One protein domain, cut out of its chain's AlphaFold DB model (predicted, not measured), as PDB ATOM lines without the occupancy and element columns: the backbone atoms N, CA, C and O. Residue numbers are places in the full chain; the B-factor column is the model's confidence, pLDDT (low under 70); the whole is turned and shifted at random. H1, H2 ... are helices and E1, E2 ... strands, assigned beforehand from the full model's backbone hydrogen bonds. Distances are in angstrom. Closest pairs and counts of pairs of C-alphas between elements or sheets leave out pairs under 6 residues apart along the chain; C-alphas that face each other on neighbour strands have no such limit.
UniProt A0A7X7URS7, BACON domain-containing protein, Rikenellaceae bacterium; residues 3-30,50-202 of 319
ATOM      1  N   ILE A   3     -14.333  -0.571 -24.253       95.62
ATOM      2  CA  ILE A   3     -14.005   0.134 -23.019       95.62
ATOM      3  C   ILE A   3     -13.271  -0.853 -22.124       95.62
ATOM      4  O   ILE A   3     -13.727  -1.982 -21.907       95.62
ATOM      5  N   LEU A   4     -12.093  -0.443 -21.669       95.69
ATOM      6  CA  LEU A   4     -11.190  -1.264 -20.887       95.69
ATOM      7  C   LEU A   4     -10.827  -0.537 -19.601       95.69
ATOM      8  O   LEU A   4     -10.573   0.664 -19.619       95.69
ATOM      9  N   ILE A   5     -10.730  -1.281 -18.509       93.94
ATOM     10  CA  ILE A   5     -10.133  -0.812 -17.260       93.94
ATOM     11  C   ILE A   5      -8.873  -1.635 -17.049       93.94
ATOM     12  O   ILE A   5      -8.938  -2.861 -17.070       93.94
ATOM     13  N   ASP A   6      -7.726  -0.967 -16.927       93.38
ATOM     14  CA  ASP A   6      -6.417  -1.612 -16.772       93.38
ATOM     15  C   ASP A   6      -6.138  -2.652 -17.869       93.38
ATOM     16  O   ASP A   6      -5.672  -3.767 -17.632       93.38
ATOM     17  N   ASN A   7      -6.481  -2.269 -19.102       94.25
ATOM     18  CA  ASN A   7      -6.395  -3.097 -20.302       94.25
ATOM     19  C   ASN A   7      -7.228  -4.394 -20.253       94.25
ATOM     20  O   ASN A   7      -7.050  -5.284 -21.084       94.25
ATOM     21  N   ILE A   8      -8.178  -4.491 -19.322       94.50
ATOM     22  CA  ILE A   8      -9.172  -5.560 -19.260       94.50
ATOM     23  C   ILE A   8     -10.463  -5.058 -19.900       94.50
ATOM     24  O   ILE A   8     -11.076  -4.101 -19.431       94.50
ATOM     25  N   ASN A   9     -10.885  -5.706 -20.983       95.69
ATOM     26  CA  ASN A   9     -12.119  -5.358 -21.682       95.69
ATOM     27  C   ASN A   9     -13.348  -5.724 -20.832       95.69
ATOM     28  O   ASN A   9     -13.519  -6.879 -20.430       95.69
ATOM     29  N   LEU A  10     -14.205  -4.727 -20.579       95.69
ATOM     30  CA  LEU A  10     -15.366  -4.860 -19.696       95.69
ATOM     31  C   LEU A  10     -16.369  -5.912 -20.195       95.69
ATOM     32  O   LEU A  10     -16.897  -6.712 -19.415       95.69
ATOM     33  N   LEU A  11     -16.578  -5.951 -21.511       96.00
ATOM     34  CA  LEU A  11     -17.502  -6.867 -22.161       96.00
ATOM     35  C   LEU A  11     -16.978  -8.301 -22.133       96.00
ATOM     36  O   LEU A  11     -17.713  -9.215 -21.763       96.00
ATOM     37  N   SER A  12     -15.719  -8.526 -22.508       95.56
ATOM     38  CA  SER A  12     -15.186  -9.890 -22.596       95.56
ATOM     39  C   SER A  12     -14.944 -10.521 -21.225       95.56
ATOM     40  O   SER A  12     -15.109 -11.734 -21.083       95.56
ATOM     41  N   LYS A  13     -14.578  -9.723 -20.214       95.69
ATOM     42  CA  LYS A  13     -14.265 -10.228 -18.875       95.69
ATOM     43  C   LYS A  13     -15.501 -10.421 -17.998       95.69
ATOM     44  O   LYS A  13     -15.616 -11.478 -17.385       95.69
ATOM     45  N   TRP A  14     -16.391  -9.428 -17.938       95.00
ATOM     46  CA  TRP A  14     -17.539  -9.412 -17.016       95.00
ATOM     47  C   TRP A  14     -18.895  -9.386 -17.735       95.00
ATOM     48  O   TRP A  14     -19.947  -9.477 -17.105       95.00
ATOM     49  N   GLY A  15     -18.915  -9.286 -19.068       95.62
ATOM     50  CA  GLY A  15     -20.161  -9.154 -19.827       95.62
ATOM     51  C   GLY A  15     -20.804  -7.769 -19.720       95.62
ATOM     52  O   GLY A  15     -21.996  -7.642 -20.005       95.62
ATOM     53  N   ILE A  16     -20.044  -6.755 -19.297       95.88
ATOM     54  CA  ILE A  16     -20.524  -5.386 -19.111       95.88
ATOM     55  C   ILE A  16     -20.458  -4.641 -20.445       95.88
ATOM     56  O   ILE A  16     -19.393  -4.490 -21.039       95.88
ATOM     57  N   ASN A  17     -21.604  -4.152 -20.900       96.19
ATOM     58  CA  ASN A  17     -21.718  -3.268 -22.053       96.19
ATOM     59  C   ASN A  17     -21.934  -1.839 -21.570       96.19
ATOM     60  O   ASN A  17     -22.729  -1.629 -20.659       96.19
ATOM     61  N   VAL A  18     -21.289  -0.865 -22.208       95.19
ATOM     62  CA  VAL A  18     -21.474   0.560 -21.906       95.19
ATOM     63  C   VAL A  18     -22.342   1.187 -22.993       95.19
ATOM     64  O   VAL A  18     -21.989   1.149 -24.171       95.19
ATOM     65  N   MET A  19     -23.493   1.727 -22.602       94.31
ATOM     66  CA  MET A  19     -24.478   2.359 -23.488       94.31
ATOM     67  C   MET A  19     -24.153   3.825 -23.730       94.31
ATOM     68  O   MET A  19     -24.246   4.297 -24.862       94.31
ATOM     69  N   ASN A  20     -23.770   4.526 -22.664       92.31
ATOM     70  CA  ASN A  20     -23.516   5.954 -22.687       92.31
ATOM     71  C   ASN A  20     -22.173   6.261 -22.023       92.31
ATOM     72  O   ASN A  20     -21.887   5.789 -20.924       92.31
ATOM     73  N   TYR A  21     -21.352   7.038 -22.720       92.00
ATOM     74  CA  TYR A  21     -20.019   7.451 -22.289       92.00
ATOM     75  C   TYR A  21     -19.756   8.933 -22.593       92.00
ATOM     76  O   TYR A  21     -18.608   9.368 -22.584       92.00
ATOM     77  N   THR A  22     -20.797   9.722 -22.890       89.25
ATOM     78  CA  THR A  22     -20.639  11.124 -23.312       89.25
ATOM     79  C   THR A  22     -19.930  11.978 -22.269       89.25
ATOM     80  O   THR A  22     -19.145  12.841 -22.647       89.25
ATOM     81  N   THR A  23     -20.128  11.683 -20.980       88.56
ATOM     82  CA  THR A  23     -19.495  12.420 -19.874       88.56
ATOM     83  C   THR A  23     -17.969  12.299 -19.862       88.56
ATOM     84  O   THR A  23     -17.291  13.094 -19.225       88.56
ATOM     85  N   LEU A  24     -17.382  11.325 -20.575       87.81
ATOM     86  CA  LEU A  24     -15.919  11.213 -20.710       87.81
ATOM     87  C   LEU A  24     -15.292  12.381 -21.474       87.81
ATOM     88  O   LEU A  24     -14.085  12.593 -21.374       87.81
ATOM     89  N   PHE A  25     -16.091  13.102 -22.256       87.25
ATOM     90  CA  PHE A  25     -15.636  14.221 -23.074       87.25
ATOM     91  C   PHE A  25     -16.018  15.578 -22.485       87.25
ATOM     92  O   PHE A  25     -15.848  16.600 -23.156       87.25
ATOM     93  N   ASP A  26     -16.518  15.595 -21.249       87.94
ATOM     94  CA  ASP A  26     -16.772  16.834 -20.532       87.94
ATOM     95  C   ASP A  26     -15.456  17.583 -20.288       87.94
ATOM     96  O   ASP A  26     -14.369  17.007 -20.175       87.94
ATOM     97  N   ILE A  27     -15.546  18.909 -20.260       84.62
ATOM     98  CA  ILE A  27     -14.381  19.777 -20.113       84.62
ATOM     99  C   ILE A  27     -14.127  19.976 -18.623       84.62
ATOM    100  O   ILE A  27     -15.001  20.456 -17.904       84.62
ATOM    101  N   ALA A  28     -12.920  19.647 -18.166       84.44
ATOM    102  CA  ALA A  28     -12.527  19.935 -16.796       84.44
ATOM    103  C   ALA A  28     -12.491  21.444 -16.536       84.44
ATOM    104  O   ALA A  28     -11.923  22.211 -17.319       84.44
ATOM    105  N   GLU A  29     -13.021  21.854 -15.389       84.75
ATOM    106  CA  GLU A  29     -12.867  23.219 -14.905       84.75
ATOM    107  C   GLU A  29     -11.419  23.463 -14.467       84.75
ATOM    108  O   GLU A  29     -10.784  22.620 -13.830       84.75
ATOM    109  N   GLU A  30     -10.868  24.623 -14.806       82.19
ATOM    110  CA  GLU A  30      -9.555  25.025 -14.309       82.19
ATOM    111  C   GLU A  30      -9.674  25.427 -12.833       82.19
ATOM    112  O   GLU A  30     -10.521  26.245 -12.469       82.19
ATOM    113  N   SER A  50      -1.536  25.915 -13.984       65.44
ATOM    114  CA  SER A  50      -2.970  25.663 -14.225       65.44
ATOM    115  C   SER A  50      -3.318  24.187 -14.004       65.44
ATOM    116  O   SER A  50      -3.119  23.343 -14.888       65.44
ATOM    117  N   ARG A  51      -3.858  23.894 -12.820       73.62
ATOM    118  CA  ARG A  51      -4.413  22.597 -12.426       73.62
ATOM    119  C   ARG A  51      -5.880  22.527 -12.826       73.62
ATOM    120  O   ARG A  51      -6.557  23.546 -12.885       73.62
ATOM    121  N   TYR A  52      -6.379  21.325 -13.073       82.38
ATOM    122  CA  TYR A  52      -7.782  21.106 -13.418       82.38
ATOM    123  C   TYR A  52      -8.492  20.379 -12.281       82.38
ATOM    124  O   TYR A  52      -7.882  19.606 -11.536       82.38
ATOM    125  N   ALA A  53      -9.770  20.691 -12.095       82.31
ATOM    126  CA  ALA A  53     -10.623  19.976 -11.169       82.31
ATOM    127  C   ALA A  53     -10.846  18.540 -11.677       82.31
ATOM    128  O   ALA A  53     -10.906  18.327 -12.893       82.31
ATOM    129  N   PRO A  54     -10.954  17.552 -10.772       85.62
ATOM    130  CA  PRO A  54     -11.402  16.220 -11.150       85.62
ATOM    131  C   PRO A  54     -12.774  16.277 -11.832       85.62
ATOM    132  O   PRO A  54     -13.610  17.097 -11.454       85.62
ATOM    133  N   ILE A  55     -13.013  15.395 -12.802       89.75
ATOM    134  CA  ILE A  55     -14.307  15.290 -13.496       89.75
ATOM    135  C   ILE A  55     -15.030  14.046 -12.996       89.75
ATOM    136  O   ILE A  55     -14.483  12.949 -13.089       89.75
ATOM    137  N   GLU A  56     -16.255  14.189 -12.505       90.00
ATOM    138  CA  GLU A  56     -17.129  13.048 -12.231       90.00
ATOM    139  C   GLU A  56     -17.782  12.578 -13.533       90.00
ATOM    140  O   GLU A  56     -18.353  13.372 -14.278       90.00
ATOM    141  N   ILE A  57     -17.690  11.285 -13.821       91.19
ATOM    142  CA  ILE A  57     -18.218  10.671 -15.035       91.19
ATOM    143  C   ILE A  57     -19.207   9.569 -14.666       91.19
ATOM    144  O   ILE A  57     -19.014   8.841 -13.690       91.19
ATOM    145  N   LYS A  58     -20.260   9.427 -15.471       91.06
ATOM    146  CA  LYS A  58     -21.284   8.398 -15.290       91.06
ATOM    147  C   LYS A  58     -21.381   7.565 -16.553       91.06
ATOM    148  O   LYS A  58     -21.739   8.073 -17.613       91.06
ATOM    149  N   LEU A  59     -21.044   6.286 -16.437       91.81
ATOM    150  CA  LEU A  59     -21.152   5.339 -17.538       91.81
ATOM    151  C   LEU A  59     -22.404   4.493 -17.343       91.81
ATOM    152  O   LEU A  59     -22.482   3.685 -16.417       91.81
ATOM    153  N   GLU A  60     -23.383   4.653 -18.226       93.25
ATOM    154  CA  GLU A  60     -24.577   3.808 -18.209       93.25
ATOM    155  C   GLU A  60     -24.220   2.433 -18.770       93.25
ATOM    156  O   GLU A  60     -23.823   2.306 -19.932       93.25
ATOM    157  N   CYS A  61     -24.354   1.398 -17.950       94.06
ATOM    158  CA  CYS A  61     -23.908   0.047 -18.256       94.06
ATOM    159  C   CYS A  61     -25.059  -0.963 -18.214       94.06
ATOM    160  O   CYS A  61     -26.066  -0.758 -17.535       94.06
ATOM    161  N   TYR A  62     -24.902  -2.094 -18.906       94.81
ATOM    162  CA  TYR A  62     -25.768  -3.255 -18.710       94.81
ATOM    163  C   TYR A  62     -25.036  -4.597 -18.817       94.81
ATOM    164  O   TYR A  62     -24.068  -4.753 -19.564       94.81
ATOM    165  N   ILE A  63     -25.555  -5.595 -18.102       94.56
ATOM    166  CA  ILE A  63     -25.147  -7.003 -18.167       94.56
ATOM    167  C   ILE A  63     -26.347  -7.842 -18.611       94.56
ATOM    168  O   ILE A  63     -27.455  -7.676 -18.101       94.56
ATOM    169  N   VAL A  64     -26.122  -8.786 -19.529       94.25
ATOM    170  CA  VAL A  64     -27.139  -9.758 -19.963       94.25
ATOM    171  C   VAL A  64     -26.724 -11.161 -19.543       94.25
ATOM    172  O   VAL A  64     -25.676 -11.654 -19.962       94.25
ATOM    173  N   LYS A  65     -27.562 -11.837 -18.750       94.06
ATOM    174  CA  LYS A  65     -27.361 -13.239 -18.343       94.06
ATOM    175  C   LYS A  65     -28.669 -14.026 -18.385       94.06
ATOM    176  O   LYS A  65     -29.748 -13.472 -18.578       94.06
ATOM    177  N   SER A  66     -28.573 -15.344 -18.216       91.69
ATOM    178  CA  SER A  66     -29.742 -16.235 -18.155       91.69
ATOM    179  C   SER A  66     -30.561 -16.067 -16.873       91.69
ATOM    180  O   SER A  66     -31.758 -16.340 -16.875       91.69
ATOM    181  N   THR A  67     -29.939 -15.609 -15.783       88.44
ATOM    182  CA  THR A  67     -30.607 -15.339 -14.504       88.44
ATOM    183  C   THR A  67     -30.077 -14.057 -13.874       88.44
ATOM    184  O   THR A  67     -28.928 -13.672 -14.092       88.44
ATOM    185  N   GLU A  68     -30.915 -13.416 -13.062       86.06
ATOM    186  CA  GLU A  68     -30.563 -12.210 -12.307       86.06
ATOM    187  C   GLU A  68     -29.382 -12.464 -11.360       86.06
ATOM    188  O   GLU A  68     -28.421 -11.702 -11.347       86.06
ATOM    189  N   LEU A  69     -29.384 -13.605 -10.663       84.38
ATOM    190  CA  LEU A  69     -28.291 -13.995  -9.770       84.38
ATOM    191  C   LEU A  69     -26.935 -14.077 -10.491       84.38
ATOM    192  O   LEU A  69     -25.910 -13.733  -9.911       84.38
ATOM    193  N   LEU A  70     -26.904 -14.549 -11.741       89.50
ATOM    194  CA  LEU A  70     -25.664 -14.587 -12.519       89.50
ATOM    195  C   LEU A  70     -25.228 -13.189 -12.962       89.50
ATOM    196  O   LEU A  70     -24.033 -12.925 -12.962       89.50
ATOM    197  N   ALA A  71     -26.166 -12.307 -13.318       88.81
ATOM    198  CA  ALA A  71     -25.844 -10.921 -13.656       88.81
ATOM    199  C   ALA A  71     -25.238 -10.183 -12.453       88.81
ATOM    200  O   ALA A  71     -24.181  -9.572 -12.586       88.81
ATOM    201  N   TYR A  72     -25.841 -10.329 -11.269       85.44
ATOM    202  CA  TYR A  72     -25.307  -9.744 -10.039       85.44
ATOM    203  C   TYR A  72     -23.939 -10.294  -9.658       85.44
ATOM    204  O   TYR A  72     -23.073  -9.525  -9.264       85.44
ATOM    205  N   LYS A  73     -23.703 -11.603  -9.811       86.81
ATOM    206  CA  LYS A  73     -22.385 -12.189  -9.527       86.81
ATOM    207  C   LYS A  73     -21.267 -11.574 -10.369       86.81
ATOM    208  O   LYS A  73     -20.178 -11.367  -9.844       86.81
ATOM    209  N   GLU A  74     -21.520 -11.282 -11.645       91.31
ATOM    210  CA  GLU A  74     -20.525 -10.596 -12.479       91.31
ATOM    211  C   GLU A  74     -20.318  -9.149 -12.046       91.31
ATOM    212  O   GLU A  74     -19.177  -8.696 -11.999       91.31
ATOM    213  N   LEU A  75     -21.402  -8.439 -11.711       89.12
ATOM    214  CA  LEU A  75     -21.304  -7.068 -11.218       89.12
ATOM    215  C   LEU A  75     -20.474  -7.012  -9.933       89.12
ATOM    216  O   LEU A  75     -19.553  -6.209  -9.859       89.12
ATOM    217  N   VAL A  76     -20.738  -7.911  -8.979       84.31
ATOM    218  CA  VAL A  76     -19.959  -8.033  -7.738       84.31
ATOM    219  C   VAL A  76     -18.501  -8.365  -8.047       84.31
ATOM    220  O   VAL A  76     -17.604  -7.708  -7.546       84.31
ATOM    221  N   SER A  77     -18.224  -9.315  -8.947       88.00
ATOM    222  CA  SER A  77     -16.836  -9.620  -9.324       88.00
ATOM    223  C   SER A  77     -16.114  -8.437  -9.980       88.00
ATOM    224  O   SER A  77     -14.891  -8.328  -9.858       88.00
ATOM    225  N   PHE A  78     -16.833  -7.590 -10.715       89.69
ATOM    226  CA  PHE A  78     -16.292  -6.372 -11.303       89.69
ATOM    227  C   PHE A  78     -16.042  -5.297 -10.242       89.69
ATOM    228  O   PHE A  78     -14.963  -4.706 -10.227       89.69
ATOM    229  N   THR A  79     -16.988  -5.075  -9.328       83.12
ATOM    230  CA  THR A  79     -16.790  -4.140  -8.216       83.12
ATOM    231  C   THR A  79     -15.646  -4.605  -7.330       83.12
ATOM    232  O   THR A  79     -14.749  -3.819  -7.058       83.12
ATOM    233  N   ASP A  80     -15.586  -5.889  -6.978       80.88
ATOM    234  CA  ASP A  80     -14.495  -6.482  -6.203       80.88
ATOM    235  C   ASP A  80     -13.147  -6.242  -6.884       80.88
ATOM    236  O   ASP A  80     -12.178  -5.888  -6.222       80.88
ATOM    237  N   TYR A  81     -13.074  -6.385  -8.210       85.62
ATOM    238  CA  TYR A  81     -11.861  -6.068  -8.958       85.62
ATOM    239  C   TYR A  81     -11.455  -4.597  -8.805       85.62
ATOM    240  O   TYR A  81     -10.282  -4.318  -8.562       85.62
ATOM    241  N   LEU A  82     -12.407  -3.666  -8.908       80.88
ATOM    242  CA  LEU A  82     -12.141  -2.245  -8.690       80.88
ATOM    243  C   LEU A  82     -11.740  -1.947  -7.240       80.88
ATOM    244  O   LEU A  82     -10.901  -1.073  -7.034       80.88
ATOM    245  N   PHE A  83     -12.307  -2.656  -6.254       71.75
ATOM    246  CA  PHE A  83     -12.086  -2.434  -4.819       71.75
ATOM    247  C   PHE A  83     -10.785  -3.048  -4.291       71.75
ATOM    248  O   PHE A  83     -10.033  -2.371  -3.594       71.75
ATOM    249  N   TYR A  84     -10.471  -4.284  -4.678       70.44
ATOM    250  CA  TYR A  84      -9.302  -5.028  -4.195       70.44
ATOM    251  C   TYR A  84      -7.997  -4.708  -4.923       70.44
ATOM    252  O   TYR A  84      -6.935  -5.237  -4.577       70.44
ATOM    253  N   LYS A  85      -8.038  -3.864  -5.953       67.56
ATOM    254  CA  LYS A  85      -6.833  -3.488  -6.677       67.56
ATOM    255  C   LYS A  85      -5.938  -2.593  -5.806       67.56
ATOM    256  O   LYS A  85      -6.229  -1.419  -5.614       67.56
ATOM    257  N   ASN A  86      -4.817  -3.167  -5.356       53.56
ATOM    258  CA  ASN A  86      -3.684  -2.507  -4.695       53.56
ATOM    259  C   ASN A  86      -4.080  -1.516  -3.584       53.56
ATOM    260  O   ASN A  86      -4.007  -0.303  -3.771       53.56
ATOM    261  N   VAL A  87      -4.392  -2.036  -2.393       49.03
ATOM    262  CA  VAL A  87      -4.299  -1.275  -1.132       49.03
ATOM    263  C   VAL A  87      -2.852  -0.774  -0.970       49.03
ATOM    264  O   VAL A  87      -1.960  -1.525  -0.580       49.03
ATOM    265  N   GLY A  88      -2.588   0.474  -1.361       49.69
ATOM    266  CA  GLY A  88      -1.248   1.062  -1.437       49.69
ATOM    267  C   GLY A  88      -1.243   2.426  -2.139       49.69
ATOM    268  O   GLY A  88      -2.284   2.942  -2.533       49.69
ATOM    269  N   TYR A  89      -0.072   3.053  -2.302       43.47
ATOM    270  CA  TYR A  89       0.042   4.374  -2.943       43.47
ATOM    271  C   TYR A  89      -0.607   4.382  -4.337       43.47
ATOM    272  O   TYR A  89      -0.036   3.856  -5.288       43.47
ATOM    273  N   GLY A  90      -1.795   4.983  -4.471       52.47
ATOM    274  CA  GLY A  90      -2.594   4.799  -5.685       52.47
ATOM    275  C   GLY A  90      -4.038   4.345  -5.490       52.47
ATOM    276  O   GLY A  90      -4.683   4.227  -6.523       52.47
ATOM    277  N   ASN A  91      -4.500   4.117  -4.250       59.53
ATOM    278  CA  ASN A  91      -5.855   3.688  -3.851       59.53
ATOM    279  C   ASN A  91      -6.929   3.854  -4.929       59.53
ATOM    280  O   ASN A  91      -7.251   4.978  -5.302       59.53
ATOM    281  N   GLY A  92      -7.427   2.729  -5.450       69.25
ATOM    282  CA  GLY A  92      -8.596   2.696  -6.333       69.25
ATOM    283  C   GLY A  92      -8.404   3.272  -7.736       69.25
ATOM    284  O   GLY A  92      -9.324   3.191  -8.549       69.25
ATOM    285  N   VAL A  93      -7.216   3.795  -8.060       83.00
ATOM    286  CA  VAL A  93      -6.964   4.409  -9.362       83.00
ATOM    287  C   VAL A  93      -6.676   3.350 -10.429       83.00
ATOM    288  O   VAL A  93      -5.805   2.479 -10.296       83.00
ATOM    289  N   SER A  94      -7.373   3.474 -11.550       89.38
ATOM    290  CA  SER A  94      -7.238   2.628 -12.727       89.38
ATOM    291  C   SER A  94      -7.048   3.445 -13.995       89.38
ATOM    292  O   SER A  94      -7.413   4.617 -14.089       89.38
ATOM    293  N   VAL A  95      -6.465   2.801 -15.006       93.50
ATOM    294  CA  VAL A  95      -6.383   3.381 -16.347       93.50
ATOM    295  C   VAL A  95      -7.626   2.965 -17.123       93.50
ATOM    296  O   VAL A  95      -7.748   1.814 -17.541       93.50
ATOM    297  N   LEU A  96      -8.546   3.904 -17.337       95.31
ATOM    298  CA  LEU A  96      -9.675   3.718 -18.243       95.31
ATOM    299  C   LEU A  96      -9.202   3.978 -19.670       95.31
ATOM    300  O   LEU A  96      -8.682   5.051 -19.963       95.31
ATOM    301  N   SER A  97      -9.386   3.010 -20.561       95.19
ATOM    302  CA  SER A  97      -9.067   3.133 -21.982       95.19
ATOM    303  C   SER A  97     -10.320   2.981 -22.833       95.19
ATOM    304  O   SER A  97     -11.094   2.040 -22.667       95.19
ATOM    305  N   ILE A  98     -10.466   3.871 -23.800       94.75
ATOM    306  CA  ILE A  98     -11.413   3.765 -24.897       94.75
ATOM    307  C   ILE A  98     -10.627   3.370 -26.141       94.75
ATOM    308  O   ILE A  98      -9.716   4.093 -26.543       94.75
ATOM    309  N   VAL A  99     -10.994   2.256 -26.765       93.88
ATOM    310  CA  VAL A  99     -10.348   1.760 -27.981       93.88
ATOM    311  C   VAL A  99     -11.323   1.822 -29.151       93.88
ATOM    312  O   VAL A  99     -12.409   1.229 -29.136       93.88
ATOM    313  N   TYR A 100     -10.912   2.538 -30.193       90.94
ATOM    314  CA  TYR A 100     -11.610   2.619 -31.467       90.94
ATOM    315  C   TYR A 100     -10.642   2.275 -32.600       90.94
ATOM    316  O   TYR A 100      -9.837   3.099 -33.026       90.94
ATOM    317  N   SER A 101     -10.726   1.040 -33.104       87.75
ATOM    318  CA  SER A 101      -9.787   0.510 -34.100       87.75
ATOM    319  C   SER A 101      -8.342   0.550 -33.584       87.75
ATOM    320  O   SER A 101      -7.980  -0.272 -32.747       87.75
ATOM    321  N   THR A 102      -7.531   1.496 -34.059       83.38
ATOM    322  CA  THR A 102      -6.130   1.695 -33.659       83.38
ATOM    323  C   THR A 102      -5.959   2.833 -32.662       83.38
ATOM    324  O   THR A 102      -4.907   2.936 -32.037       83.38
ATOM    325  N   ASP A 103      -6.974   3.685 -32.514       88.50
ATOM    326  CA  ASP A 103      -6.910   4.846 -31.644       88.50
ATOM    327  C   ASP A 103      -7.292   4.447 -30.225       88.50
ATOM    328  O   ASP A 103      -8.260   3.709 -29.992       88.50
ATOM    329  N   ARG A 104      -6.519   4.957 -29.267       92.50
ATOM    330  CA  ARG A 104      -6.733   4.706 -27.850       92.50
ATOM    331  C   ARG A 104      -6.712   6.022 -27.081       92.50
ATOM    332  O   ARG A 104      -5.712   6.734 -27.089       92.50
ATOM    333  N   LEU A 105      -7.816   6.322 -26.405       93.12
ATOM    334  CA  LEU A 105      -7.922   7.435 -25.462       93.12
ATOM    335  C   LEU A 105      -7.879   6.884 -24.048       93.12
ATOM    336  O   LEU A 105      -8.531   5.881 -23.767       93.12
ATOM    337  N   CYS A 106      -7.112   7.524 -23.173       94.12
ATOM    338  CA  CYS A 106      -6.832   6.993 -21.849       94.12
ATOM    339  C   CYS A 106      -6.970   8.057 -20.777       94.12
ATOM    340  O   CYS A 106      -6.470   9.170 -20.927       94.12
ATOM    341  N   PHE A 107      -7.631   7.675 -19.692       94.12
ATOM    342  CA  PHE A 107      -7.950   8.532 -18.566       94.12
ATOM    343  C   PHE A 107      -7.495   7.860 -17.281       94.12
ATOM    344  O   PHE A 107      -7.627   6.643 -17.116       94.12
ATOM    345  N   LEU A 108      -6.977   8.667 -16.365       91.62
ATOM    346  CA  LEU A 108      -6.703   8.223 -15.010       91.62
ATOM    347  C   LEU A 108      -7.973   8.393 -14.189       91.62
ATOM    348  O   LEU A 108      -8.377   9.526 -13.916       91.62
ATOM    349  N   VAL A 109      -8.611   7.283 -13.838       90.69
ATOM    350  CA  VAL A 109      -9.892   7.292 -13.135       90.69
ATOM    351  C   VAL A 109      -9.757   6.692 -11.752       90.69
ATOM    352  O   VAL A 109      -9.014   5.743 -11.544       90.69
ATOM    353  N   ASP A 110     -10.512   7.247 -10.828       84.50
ATOM    354  CA  ASP A 110     -10.790   6.699  -9.517       84.50
ATOM    355  C   ASP A 110     -12.269   6.313  -9.456       84.50
ATOM    356  O   ASP A 110     -13.094   6.779 -10.248       84.50
ATOM    357  N   ARG A 111     -12.604   5.421  -8.541       77.62
ATOM    358  CA  ARG A 111     -13.960   4.930  -8.316       77.62
ATOM    359  C   ARG A 111     -14.772   5.934  -7.497       77.62
ATOM    360  O   ARG A 111     -14.238   6.653  -6.657       77.62
ATOM    361  N   MET A 112     -16.084   5.965  -7.723       70.19
ATOM    362  CA  MET A 112     -17.033   6.672  -6.860       70.19
ATOM    363  C   MET A 112     -17.901   5.656  -6.109       70.19
ATOM    364  O   MET A 112     -18.083   4.517  -6.531       70.19
ATOM    365  N   LYS A 113     -18.399   6.069  -4.944       60.81
ATOM    366  CA  LYS A 113     -18.957   5.201  -3.897       60.81
ATOM    367  C   LYS A 113     -20.198   4.389  -4.304       60.81
ATOM    368  O   LYS A 113     -20.552   3.440  -3.612       60.81
ATOM    369  N   HIS A 114     -20.894   4.760  -5.376       61.88
ATOM    370  CA  HIS A 114     -22.241   4.267  -5.637       61.88
ATOM    371  C   HIS A 114     -22.366   3.606  -7.012       61.88
ATOM    372  O   HIS A 114     -22.084   4.216  -8.038       61.88
ATOM    373  N   VAL A 115     -22.860   2.365  -7.021       66.06
ATOM    374  CA  VAL A 115     -23.385   1.707  -8.223       66.06
ATOM    375  C   VAL A 115     -24.895   1.596  -8.040       66.06
ATOM    376  O   VAL A 115     -25.371   0.792  -7.239       66.06
ATOM    377  N   SER A 116     -25.655   2.440  -8.740       67.06
ATOM    378  CA  SER A 116     -27.118   2.342  -8.778       67.06
ATOM    379  C   SER A 116     -27.504   1.199  -9.719       67.06
ATOM    380  O   SER A 116     -26.940   1.085 -10.805       67.06
ATOM    381  N   THR A 117     -28.430   0.323  -9.324       74.00
ATOM    382  CA  THR A 117     -28.840  -0.829 -10.143       74.00
ATOM    383  C   THR A 117     -30.346  -0.851 -10.381       74.00
ATOM    384  O   THR A 117     -31.154  -0.458  -9.541       74.00
ATOM    385  N   SER A 118     -30.738  -1.330 -11.558       75.44
ATOM    386  CA  SER A 118     -32.119  -1.614 -11.933       75.44
ATOM    387  C   SER A 118     -32.155  -2.893 -12.766       75.44
ATOM    388  O   SER A 118     -31.443  -3.010 -13.764       75.44
ATOM    389  N   THR A 119     -32.981  -3.868 -12.377       76.00
ATOM    390  CA  THR A 119     -33.118  -5.127 -13.123       76.00
ATOM    391  C   THR A 119     -34.401  -5.145 -13.945       76.00
ATOM    392  O   THR A 119     -35.481  -4.815 -13.458       76.00
ATOM    393  N   ASN A 120     -34.309  -5.639 -15.180       77.69
ATOM    394  CA  ASN A 120     -35.452  -6.037 -15.990       77.69
ATOM    395  C   ASN A 120     -35.341  -7.526 -16.350       77.69
ATOM    396  O   ASN A 120     -34.330  -7.976 -16.897       77.69
ATOM    397  N   ILE A 121     -36.380  -8.303 -16.038       71.56
ATOM    398  CA  ILE A 121     -36.420  -9.750 -16.274       71.56
ATOM    399  C   ILE A 121     -37.455 -10.041 -17.358       71.56
ATOM    400  O   ILE A 121     -38.636  -9.738 -17.203       71.56
ATOM    401  N   GLN A 122     -37.025 -10.692 -18.440       72.44
ATOM    402  CA  GLN A 122     -37.908 -11.143 -19.515       72.44
ATOM    403  C   GLN A 122     -37.593 -12.592 -19.877       72.44
ATOM    404  O   GLN A 122     -36.467 -12.903 -20.248       72.44
ATOM    405  N   ALA A 123     -38.593 -13.476 -19.769       62.56
ATOM    406  CA  ALA A 123     -38.626 -14.854 -20.287       62.56
ATOM    407  C   ALA A 123     -37.249 -15.532 -20.518       62.56
ATOM    408  O   ALA A 123     -36.846 -15.785 -21.653       62.56
ATOM    409  N   GLY A 124     -36.525 -15.840 -19.433       75.81
ATOM    410  CA  GLY A 124     -35.245 -16.567 -19.486       75.81
ATOM    411  C   GLY A 124     -34.001 -15.707 -19.745       75.81
ATOM    412  O   GLY A 124     -32.922 -16.249 -19.986       75.81
ATOM    413  N   ARG A 125     -34.136 -14.378 -19.703       86.31
ATOM    414  CA  ARG A 125     -33.041 -13.406 -19.747       86.31
ATOM    415  C   ARG A 125     -33.226 -12.367 -18.645       86.31
ATOM    416  O   ARG A 125     -34.319 -11.838 -18.450       86.31
ATOM    417  N   ALA A 126     -32.141 -12.070 -17.946       89.06
ATOM    418  CA  ALA A 126     -32.049 -10.956 -17.019       89.06
ATOM    419  C   ALA A 126     -31.133  -9.893 -17.624       89.06
ATOM    420  O   ALA A 126     -30.018 -10.205 -18.057       89.06
ATOM    421  N   ILE A 127     -31.630  -8.662 -17.663       91.44
ATOM    422  CA  ILE A 127     -30.867  -7.478 -18.036       91.44
ATOM    423  C   ILE A 127     -30.713  -6.656 -16.765       91.44
ATOM    424  O   ILE A 127     -31.700  -6.174 -16.210       91.44
ATOM    425  N   LEU A 128     -29.478  -6.532 -16.297       90.25
ATOM    426  CA  LEU A 128     -29.126  -5.678 -15.173       90.25
ATOM    427  C   LEU A 128     -28.553  -4.384 -15.737       90.25
ATOM    428  O   LEU A 128     -27.520  -4.433 -16.398       90.25
ATOM    429  N   ILE A 129     -29.229  -3.265 -15.509       91.31
ATOM    430  CA  ILE A 129     -28.784  -1.923 -15.886       91.31
ATOM    431  C   ILE A 129     -28.196  -1.268 -14.639       91.31
ATOM    432  O   ILE A 129     -28.771  -1.388 -13.557       91.31
ATOM    433  N   PHE A 130     -27.058  -0.600 -14.774       88.69
ATOM    434  CA  PHE A 130     -26.436   0.104 -13.661       88.69
ATOM    435  C   PHE A 130     -25.629   1.311 -14.121       88.69
ATOM    436  O   PHE A 130     -25.158   1.352 -15.257       88.69
ATOM    437  N   GLU A 131     -25.454   2.286 -13.235       89.25
ATOM    438  CA  GLU A 131     -24.566   3.421 -13.476       89.25
ATOM    439  C   GLU A 131     -23.221   3.157 -12.807       89.25
ATOM    440  O   GLU A 131     -23.141   2.908 -11.604       89.25
ATOM    441  N   LEU A 132     -22.156   3.194 -13.606       88.75
ATOM    442  CA  LEU A 132     -20.789   3.156 -13.117       88.75
ATOM    443  C   LEU A 132     -20.293   4.594 -12.969       88.75
ATOM    444  O   LEU A 132     -19.944   5.250 -13.954       88.75
ATOM    445  N   GLU A 133     -20.287   5.072 -11.731       88.00
ATOM    446  CA  GLU A 133     -19.754   6.382 -11.382       88.00
ATOM    447  C   GLU A 133     -18.239   6.285 -11.158       88.00
ATOM    448  O   GLU A 133     -17.750   5.512 -10.331       88.00
ATOM    449  N   LEU A 134     -17.483   7.077 -11.913       89.00
ATOM    450  CA  LEU A 134     -16.031   7.188 -11.790       89.00
ATOM    451  C   LEU A 134     -15.649   8.667 -11.721       89.00
ATOM    452  O   LEU A 134     -16.452   9.557 -11.995       89.00
ATOM    453  N   ARG A 135     -14.394   8.940 -11.390       88.81
ATOM    454  CA  ARG A 135     -13.840  10.287 -11.316       88.81
ATOM    455  C   ARG A 135     -12.507  10.345 -12.039       88.81
ATOM    456  O   ARG A 135     -11.562   9.682 -11.631       88.81
ATOM    457  N   ILE A 136     -12.394  11.159 -13.083       90.38
ATOM    458  CA  ILE A 136     -11.109  11.454 -13.721       90.38
ATOM    459  C   ILE A 136     -10.294  12.299 -12.746       90.38
ATOM    460  O   ILE A 136     -10.612  13.464 -12.512       90.38
ATOM    461  N   VAL A 137      -9.255  11.702 -12.163       86.06
ATOM    462  CA  VAL A 137      -8.479  12.303 -11.064       86.06
ATOM    463  C   VAL A 137      -7.640  13.469 -11.563       86.06
ATOM    464  O   VAL A 137      -7.600  14.527 -10.939       86.06
ATOM    465  N   ASN A 138      -6.981  13.270 -12.704       86.06
ATOM    466  CA  ASN A 138      -6.126  14.268 -13.322       86.06
ATOM    467  C   ASN A 138      -6.369  14.306 -14.840       86.06
ATOM    468  O   ASN A 138      -5.780  13.516 -15.584       86.06
ATOM    469  N   PRO A 139      -7.212  15.241 -15.317       86.56
ATOM    470  CA  PRO A 139      -7.503  15.410 -16.741       86.56
ATOM    471  C   PRO A 139      -6.283  15.769 -17.606       86.56
ATOM    472  O   PRO A 139      -6.351  15.659 -18.828       86.56
ATOM    473  N   ARG A 140      -5.163  16.199 -17.003       84.44
ATOM    474  CA  ARG A 140      -3.912  16.529 -17.708       84.44
ATOM    475  C   ARG A 140      -2.769  15.547 -17.454       84.44
ATOM    476  O   ARG A 140      -1.623  15.864 -17.789       84.44
ATOM    477  N   ALA A 141      -3.042  14.380 -16.873       87.44
ATOM    478  CA  ALA A 141      -2.005  13.379 -16.655       87.44
ATOM    479  C   ALA A 141      -1.297  13.029 -17.976       87.44
ATOM    480  O   ALA A 141      -1.919  12.970 -19.041       87.44
ATOM    481  N   LYS A 142       0.023  12.809 -17.927       90.50
ATOM    482  CA  LYS A 142       0.787  12.503 -19.144       90.50
ATOM    483  C   LYS A 142       0.502  11.077 -19.575       90.50
ATOM    484  O   LYS A 142       0.736  10.153 -18.802       90.50
ATOM    485  N   THR A 143       0.061  10.906 -20.813       92.69
ATOM    486  CA  THR A 143      -0.270   9.605 -21.390       92.69
ATOM    487  C   THR A 143       0.796   9.152 -22.382       92.69
ATOM    488  O   THR A 143       1.366   9.942 -23.135       92.69
ATOM    489  N   PHE A 144       1.068   7.853 -22.375       93.81
ATOM    490  CA  PHE A 144       1.965   7.164 -23.290       93.81
ATOM    491  C   PHE A 144       1.283   5.881 -23.754       93.81
ATOM    492  O   PHE A 144       0.506   5.272 -23.018       93.81
ATOM    493  N   THR A 145       1.594   5.446 -24.968       93.00
ATOM    494  CA  THR A 145       1.068   4.201 -25.528       93.00
ATOM    495  C   THR A 145       2.198   3.215 -25.745       93.00
ATOM    496  O   THR A 145       3.221   3.551 -26.341       93.00
ATOM    497  N   VAL A 146       1.985   1.987 -25.298       94.19
ATOM    498  CA  VAL A 146       2.825   0.833 -25.606       94.19
ATOM    499  C   VAL A 146       2.058   0.010 -26.624       94.19
ATOM    500  O   VAL A 146       0.885  -0.281 -26.402       94.19
ATOM    501  N   SER A 147       2.690  -0.339 -27.741       94.19
ATOM    502  CA  SER A 147       2.020  -1.034 -28.840       94.19
ATOM    503  C   SER A 147       2.578  -2.435 -29.013       94.19
ATOM    504  O   SER A 147       3.775  -2.594 -29.249       94.19
ATOM    505  N   ASN A 148       1.696  -3.429 -28.933       94.31
ATOM    506  CA  ASN A 148       1.965  -4.844 -29.147       94.31
ATOM    507  C   ASN A 148       3.298  -5.288 -28.520       94.31
ATOM    508  O   ASN A 148       4.177  -5.802 -29.214       94.31
ATOM    509  N   SER A 149       3.453  -5.055 -27.218       95.69
ATOM    510  CA  SER A 149       4.659  -5.376 -26.450       95.69
ATOM    511  C   SER A 149       4.277  -5.996 -25.111       95.69
ATOM    512  O   SER A 149       3.190  -5.753 -24.594       95.69
ATOM    513  N   ASP A 150       5.154  -6.832 -24.577       96.38
ATOM    514  CA  ASP A 150       5.132  -7.325 -23.200       96.38
ATOM    515  C   ASP A 150       6.130  -6.576 -22.303       96.38
ATOM    516  O   ASP A 150       6.185  -6.820 -21.105       96.38
ATOM    517  N   GLU A 151       6.854  -5.598 -22.847       96.44
ATOM    518  CA  GLU A 151       7.760  -4.728 -22.101       96.44
ATOM    519  C   GLU A 151       7.529  -3.253 -22.444       96.44
ATOM    520  O   GLU A 151       7.223  -2.893 -23.587       96.44
ATOM    521  N   ALA A 152       7.711  -2.385 -21.452       96.81
ATOM    522  CA  ALA A 152       7.730  -0.940 -21.624       96.81
ATOM    523  C   ALA A 152       8.899  -0.316 -20.875       96.81
ATOM    524  O   ALA A 152       9.242  -0.736 -19.773       96.81
ATOM    525  N   THR A 153       9.468   0.736 -21.461       96.00
ATOM    526  CA  THR A 153      10.506   1.550 -20.831       96.00
ATOM    527  C   THR A 153      10.159   3.018 -20.990       96.00
ATOM    528  O   THR A 153       9.936   3.501 -22.100       96.00
ATOM    529  N   ILE A 154      10.142   3.739 -19.874       94.75
ATOM    530  CA  ILE A 154       9.835   5.161 -19.810       94.75
ATOM    531  C   ILE A 154      11.020   5.906 -19.201       94.75
ATOM    532  O   ILE A 154      11.483   5.601 -18.104       94.75
ATOM    533  N   ASN A 155      11.493   6.927 -19.914       92.81
ATOM    534  CA  ASN A 155      12.488   7.858 -19.398       92.81
ATOM    535  C   ASN A 155      11.777   9.011 -18.694       92.81
ATOM    536  O   ASN A 155      11.230   9.914 -19.331       92.81
ATOM    537  N   TYR A 156      11.795   8.981 -17.369       89.88
ATOM    538  CA  TYR A 156      11.227  10.022 -16.537       89.88
ATOM    539  C   TYR A 156      12.285  11.096 -16.262       89.88
ATOM    540  O   TYR A 156      13.254  10.870 -15.545       89.88
ATOM    541  N   GLY A 157      12.132  12.269 -16.879       84.94
ATOM    542  CA  GLY A 157      13.104  13.366 -16.775       84.94
ATOM    543  C   GLY A 157      12.829  14.377 -15.658       84.94
ATOM    544  O   GLY A 157      13.648  15.270 -15.437       84.94
ATOM    545  N   ASN A 158      11.682  14.284 -14.979       80.31
ATOM    546  CA  ASN A 158      11.323  15.231 -13.926       80.31
ATOM    547  C   ASN A 158      12.004  14.835 -12.599       80.31
ATOM    548  O   ASN A 158      12.237  13.662 -12.320       80.31
ATOM    549  N   ARG A 159      12.390  15.835 -11.804       73.31
ATOM    550  CA  ARG A 159      13.074  15.647 -10.511       73.31
ATOM    551  C   ARG A 159      12.103  15.376  -9.367       73.31
ATOM    552  O   ARG A 159      12.528  14.984  -8.287       73.31
ATOM    553  N   GLU A 160      10.827  15.625  -9.608       78.50
ATOM    554  CA  GLU A 160       9.753  15.482  -8.643       78.50
ATOM    555  C   GLU A 160       9.264  14.041  -8.547       78.50
ATOM    556  O   GLU A 160       9.310  13.296  -9.527       78.50
ATOM    557  N   ARG A 161       8.762  13.661  -7.369       81.69
ATOM    558  CA  ARG A 161       8.145  12.348  -7.183       81.69
ATOM    559  C   ARG A 161       6.795  12.286  -7.887       81.69
ATOM    560  O   ARG A 161       6.025  13.242  -7.824       81.69
ATOM    561  N   SER A 162       6.494  11.161  -8.521       83.00
ATOM    562  CA  SER A 162       5.230  10.957  -9.240       83.00
ATOM    563  C   SER A 162       4.833   9.487  -9.246       83.00
ATOM    564  O   SER A 162       5.654   8.623  -8.953       83.00
ATOM    565  N   MET A 163       3.579   9.193  -9.577       85.88
ATOM    566  CA  MET A 163       3.110   7.815  -9.737       85.88
ATOM    567  C   MET A 163       3.004   7.483 -11.223       85.88
ATOM    568  O   MET A 163       2.422   8.257 -11.988       85.88
ATOM    569  N   ILE A 164       3.554   6.339 -11.629       90.06
ATOM    570  CA  ILE A 164       3.294   5.754 -12.944       90.06
ATOM    571  C   ILE A 164       2.252   4.650 -12.812       90.06
ATOM    572  O   ILE A 164       2.296   3.835 -11.893       90.06
ATOM    573  N   TYR A 165       1.315   4.631 -13.749       91.88
ATOM    574  CA  TYR A 165       0.287   3.618 -13.900       91.88
ATOM    575  C   TYR A 165       0.527   2.919 -15.229       91.88
ATOM    576  O   TYR A 165       0.401   3.536 -16.284       91.88
ATOM    577  N   TRP A 166       0.892   1.639 -15.186       93.50
ATOM    578  CA  TRP A 166       1.354   0.901 -16.367       93.50
ATOM    579  C   TRP A 166       0.226   0.451 -17.298       93.50
ATOM    580  O   TRP A 166       0.482   0.014 -18.422       93.50
ATOM    581  N   GLY A 167      -1.021   0.587 -16.844       92.00
ATOM    582  CA  GLY A 167      -2.214   0.277 -17.621       92.00
ATOM    583  C   GLY A 167      -2.631  -1.185 -17.600       92.00
ATOM    584  O   GLY A 167      -3.586  -1.516 -18.281       92.00
ATOM    585  N   ASP A 168      -1.955  -2.047 -16.844       91.44
ATOM    586  CA  ASP A 168      -2.314  -3.457 -16.600       91.44
ATOM    587  C   ASP A 168      -2.736  -3.713 -15.143       91.44
ATOM    588  O   ASP A 168      -2.857  -4.848 -14.677       91.44
ATOM    589  N   GLY A 169      -2.923  -2.619 -14.412       88.00
ATOM    590  CA  GLY A 169      -3.271  -2.595 -13.012       88.00
ATOM    591  C   GLY A 169      -2.081  -2.449 -12.065       88.00
ATOM    592  O   GLY A 169      -2.299  -2.197 -10.882       88.00
ATOM    593  N   ALA A 170      -0.844  -2.539 -12.560       88.06
ATOM    594  CA  ALA A 170       0.336  -2.200 -11.780       88.06
ATOM    595  C   ALA A 170       0.579  -0.684 -11.746       88.06
ATOM    596  O   ALA A 170       0.304   0.049 -12.704       88.06
ATOM    597  N   SER A 171       1.147  -0.227 -10.634       87.31
ATOM    598  CA  SER A 171       1.648   1.132 -10.462       87.31
ATOM    599  C   SER A 171       2.989   1.113  -9.740       87.31
ATOM    600  O   SER A 171       3.291   0.183  -8.991       87.31
ATOM    601  N   GLU A 172       3.797   2.141  -9.965       87.19
ATOM    602  CA  GLU A 172       5.118   2.276  -9.358       87.19
ATOM    603  C   GLU A 172       5.397   3.734  -8.977       87.19
ATOM    604  O   GLU A 172       4.993   4.678  -9.662       87.19
ATOM    605  N   LEU A 173       6.105   3.923  -7.865       85.19
ATOM    606  CA  LEU A 173       6.570   5.233  -7.432       85.19
ATOM    607  C   LEU A 173       7.828   5.646  -8.207       85.19
ATOM    608  O   LEU A 173       8.896   5.054  -8.065       85.19
ATOM    609  N   LEU A 174       7.726   6.745  -8.948       87.25
ATOM    610  CA  LEU A 174       8.857   7.409  -9.580       87.25
ATOM    611  C   LEU A 174       9.540   8.329  -8.559       87.25
ATOM    612  O   LEU A 174       9.120   9.467  -8.362       87.25
ATOM    613  N   GLU A 175      10.574   7.847  -7.866       81.38
ATOM    614  CA  GLU A 175      11.250   8.631  -6.818       81.38
ATOM    615  C   GLU A 175      12.094   9.810  -7.329       81.38
ATOM    616  O   GLU A 175      12.319  10.771  -6.589       81.38
ATOM    617  N   ARG A 176      12.645   9.702  -8.542       84.25
ATOM    618  CA  ARG A 176      13.587  10.667  -9.122       84.25
ATOM    619  C   ARG A 176      13.645  10.508 -10.637       84.25
ATOM    620  O   ARG A 176      13.159   9.521 -11.177       84.25
ATOM    621  N   ALA A 177      14.321  11.432 -11.313       89.25
ATOM    622  CA  ALA A 177      14.607  11.275 -12.733       89.25
ATOM    623  C   ALA A 177      15.392   9.974 -12.995       89.25
ATOM    624  O   ALA A 177      16.391   9.701 -12.322       89.25
ATOM    625  N   GLY A 178      14.954   9.183 -13.971       92.31
ATOM    626  CA  GLY A 178      15.516   7.869 -14.259       92.31
ATOM    627  C   GLY A 178      14.769   7.125 -15.359       92.31
ATOM    628  O   GLY A 178      13.776   7.607 -15.906       92.31
ATOM    629  N   THR A 179      15.270   5.940 -15.686       94.81
ATOM    630  CA  THR A 179      14.626   5.009 -16.612       94.81
ATOM    631  C   THR A 179      13.877   3.958 -15.807       94.81
ATOM    632  O   THR A 179      14.477   3.277 -14.980       94.81
ATOM    633  N   TYR A 180      12.582   3.840 -16.068       94.88
ATOM    634  CA  TYR A 180      11.685   2.894 -15.415       94.88
ATOM    635  C   TYR A 180      11.199   1.890 -16.448       94.88
ATOM    636  O   TYR A 180      10.841   2.283 -17.562       94.88
ATOM    637  N   SER A 181      11.198   0.612 -16.087       96.31
ATOM    638  CA  SER A 181      10.795  -0.470 -16.981       96.31
ATOM    639  C   SER A 181       9.768  -1.365 -16.315       96.31
ATOM    640  O   SER A 181       9.853  -1.625 -15.118       96.31
ATOM    641  N   HIS A 182       8.843  -1.878 -17.118       95.94
ATOM    642  CA  HIS A 182       7.786  -2.775 -16.673       95.94
ATOM    643  C   HIS A 182       7.610  -3.927 -17.648       95.94
ATOM    644  O   HIS A 182       7.704  -3.736 -18.863       95.94
ATOM    645  N   THR A 183       7.327  -5.107 -17.104       97.25
ATOM    646  CA  THR A 183       7.033  -6.316 -17.875       97.25
ATOM    647  C   THR A 183       5.576  -6.697 -17.655       97.25
ATOM    648  O   THR A 183       5.153  -7.016 -16.542       97.25
ATOM    649  N   TYR A 184       4.808  -6.686 -18.735       95.62
ATOM    650  CA  TYR A 184       3.413  -7.081 -18.759       95.62
ATOM    651  C   TYR A 184       3.266  -8.603 -18.728       95.62
ATOM    652  O   TYR A 184       4.090  -9.356 -19.243       95.62
ATOM    653  N   LYS A 185       2.147  -9.080 -18.174       94.44
ATOM    654  CA  LYS A 185       1.827 -10.522 -18.139       94.44
ATOM    655  C   LYS A 185       1.603 -11.129 -19.524       94.44
ATOM    656  O   LYS A 185       1.697 -12.344 -19.681       94.44
ATOM    657  N   ALA A 186       1.227 -10.306 -20.495       94.19
ATOM    658  CA  ALA A 186       0.974 -10.714 -21.861       94.19
ATOM    659  C   ALA A 186       1.400  -9.598 -22.811       94.19
ATOM    660  O   ALA A 186       1.432  -8.429 -22.444       94.19
ATOM    661  N   LYS A 187       1.690  -9.971 -24.053       96.12
ATOM    662  CA  LYS A 187       1.928  -9.006 -25.117       96.12
ATOM    663  C   LYS A 187       0.619  -8.309 -25.483       96.12
ATOM    664  O   LYS A 187      -0.387  -8.985 -25.707       96.12
ATOM    665  N   GLY A 188       0.634  -6.985 -25.591       93.56
ATOM    666  CA  GLY A 188      -0.561  -6.229 -25.945       93.56
ATOM    667  C   GLY A 188      -0.318  -4.739 -26.134       93.56
ATOM    668  O   GLY A 188       0.817  -4.264 -26.091       93.56
ATOM    669  N   ASP A 189      -1.409  -4.017 -26.366       94.94
ATOM    670  CA  ASP A 189      -1.417  -2.557 -26.392       94.94
ATOM    671  C   ASP A 189      -1.805  -2.030 -25.009       94.94
ATOM    672  O   ASP A 189      -2.845  -2.424 -24.478       94.94
ATOM    673  N   TYR A 190      -1.005  -1.131 -24.438       95.12
ATOM    674  CA  TYR A 190      -1.210  -0.582 -23.095       95.12
ATOM    675  C   TYR A 190      -1.177   0.941 -23.102       95.12
ATOM    676  O   TYR A 190      -0.473   1.568 -23.894       95.12
ATOM    677  N   CYS A 191      -1.928   1.533 -22.176       95.31
ATOM    678  CA  CYS A 191      -1.828   2.949 -21.862       95.31
ATOM    679  C   CYS A 191      -1.094   3.139 -20.553       95.31
ATOM    680  O   CYS A 191      -1.565   2.704 -19.507       95.31
ATOM    681  N   VAL A 192       0.028   3.835 -20.623       95.25
ATOM    682  CA  VAL A 192       0.811   4.206 -19.456       95.25
ATOM    683  C   VAL A 192       0.493   5.654 -19.122       95.25
ATOM    684  O   VAL A 192       0.532   6.517 -19.999       95.25
ATOM    685  N   ILE A 193       0.162   5.931 -17.866       94.00
ATOM    686  CA  ILE A 193      -0.164   7.281 -17.406       94.00
ATOM    687  C   ILE A 193       0.767   7.664 -16.262       94.00
ATOM    688  O   ILE A 193       0.926   6.902 -15.314       94.00
ATOM    689  N   ILE A 194       1.368   8.850 -16.334       90.81
ATOM    690  CA  ILE A 194       2.134   9.433 -15.230       90.81
ATOM    691  C   ILE A 194       1.335  10.585 -14.636       90.81
ATOM    692  O   ILE A 194       1.046  11.572 -15.322       90.81
ATOM    693  N   ASP A 195       1.029  10.465 -13.347       87.38
ATOM    694  CA  ASP A 195       0.397  11.514 -12.558       87.38
ATOM    695  C   ASP A 195       1.463  12.326 -11.815       87.38
ATOM    696  O   ASP A 195       2.041  11.873 -10.821       87.38
ATOM    697  N   ILE A 196       1.755  13.515 -12.347       74.06
ATOM    698  CA  ILE A 196       2.806  14.406 -11.833       74.06
ATOM    699  C   ILE A 196       2.300  15.250 -10.657       74.06
ATOM    700  O   ILE A 196       3.083  15.629  -9.788       74.06
ATOM    701  N   ASP A 197       0.987  15.475 -10.565       64.31
ATOM    702  CA  ASP A 197       0.385  16.319  -9.529       64.31
ATOM    703  C   ASP A 197       0.244  15.604  -8.175       64.31
ATOM    704  O   ASP A 197      -0.096  16.226  -7.171       64.31
ATOM    705  N   LYS A 198       0.561  14.304  -8.110       60.69
ATOM    706  CA  LYS A 198       0.397  13.472  -6.911       60.69
ATOM    707  C   LYS A 198       1.505  13.610  -5.857       60.69
ATOM    708  O   LYS A 198       1.655  12.721  -5.015       60.69
ATOM    709  N   GLN A 199       2.273  14.703  -5.870       52.69
ATOM    710  CA  GLN A 199       3.287  14.987  -4.841       52.69
ATOM    711  C   GLN A 199       2.716  14.892  -3.414       52.69
ATOM    712  O   GLN A 199       3.394  14.373  -2.525       52.69
ATOM    713  N   ASP A 200       1.461  15.304  -3.217       45.72
ATOM    714  CA  ASP A 200       0.824  15.395  -1.898       45.72
ATOM    715  C   ASP A 200       0.530  14.029  -1.242       45.72
ATOM    716  O   ASP A 200       0.411  13.946  -0.023       45.72
ATOM    717  N   TYR A 201       0.479  12.930  -2.008       46.06
ATOM    718  CA  TYR A 201       0.229  11.581  -1.462       46.06
ATOM    719  C   TYR A 201       1.499  10.846  -1.018       46.06
ATOM    720  O   TYR A 201       1.411   9.784  -0.410       46.06
ATOM    721  N   LEU A 202       2.685  11.358  -1.360       49.81
ATOM    722  CA  LEU A 202       3.951  10.614  -1.283       49.81
ATOM    723  C   LEU A 202       4.837  11.025  -0.092       49.81
ATOM    724  O   LEU A 202       5.974  10.556   0.023       49.81
TER     725      LEU A 202
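What this domain is: This is residues 3 to 30 and 50 to 202 of the 319 residues of the protein "BACON domain-containing protein" of Rikenellaceae bacterium (UniProt A0A7X7URS7). Two antiparallel sheets make an elongated body: a large curled sheet of six strands, with helix H3 covering part of one face, and at the other end a smaller, strongly twisted sheet of four strands. The two form a sandwich that is only partly face to face, where E4 and E5 meet E10. The printed part has 181 residues, with four named helices and ten named strands in the order E1 H1 E2 H2 E3 H3 E4 E5 E6 E7 E8 E9 E10 H4; the sheets run E1 E4 E5 E6 E3 E2 and E7 E10 E8 E9. The class is mixed, helices and strands; the whole is compact, with a radius of gyration of the C-alphas of 17.3 A, and spans 60 by 37 by 32 A.

How they stand to each other: Edge strand E1, residues 3 to 5, pairs with E4, residues 94 to 100 (N 4 to O 97, 2.9 A). H1, residues 10 to 14, stands at the sheet's level, height 0.8 A. Edge strand E2, residues 16 to 20, pairs with E3, residues 55 to 65 (N 17 to O 62, 2.9 A). H2, residues 22 to 25, is on the sheet at a height of 6.8 A. On the opposite face H3, residues 68 to 84, has a height of 8.2 A; its residues 74 to 78 alone touch H1, the closest C-alphas being Trp 14 and Glu 74, 5.6 A apart. E4, E5, residues 103 to 122, and E6, residues 125 to 136, form a meander, each strand the antiparallel neighbour of the one before. E5 bends by 108 degrees at residue 108, and its pairing is staggered: it pairs with E4 over its residues 103 to 109, with N 96 and O 107 within hydrogen-bond range at 2.9 A, and with E6 over its residues 109 to 122, with N 118 and O 129 within range at 2.8 A. E6 also pairs with E3 (N 57 to O 134, 2.8 A). E7, residues 142 to 156, and E10, residues 178 to 195, both bend and pair (N 144 to O 192, 2.8 A). E8, residues 162 to 165, pairs with E10 (N 165 to O 193, 2.8 A) and forms a hairpin with E9, residues 171 to 174 (N 164 to O 172, 2.9 A). Between the sheets, the closest C-alphas of E5 and E10 are Cys 106 and Cys 191, 6.4 A apart. H4, residues 198 to 201, only grazes the smaller sheet. Every O i to N i+4 pair is within hydrogen-bond range in H1 and H3; H2 and H4 are too short for one.

Where its parts are: E1 begins at C-alpha 3, (-14.005, 0.134, -23.019). E5 is 36.9 A long, E6 33.7 A, E3 31.7 A and H3 23.9 A. H4 ends at C-alpha 201, (0.229, 11.581, -1.462).

The domain as a whole: The C-alphas farthest apart, Ala 123 and Arg 159, are 60.8 A apart. Residues 31 to 49 are not printed; C-alphas 30 and 50 are 6.6 A apart across the cut. Of the links printed whole, H3 to E4 is short and the others are tight. The model's confidence is under 70 at residue 50, residues 85 to 92, 113 to 116, 123 and 197 to 202.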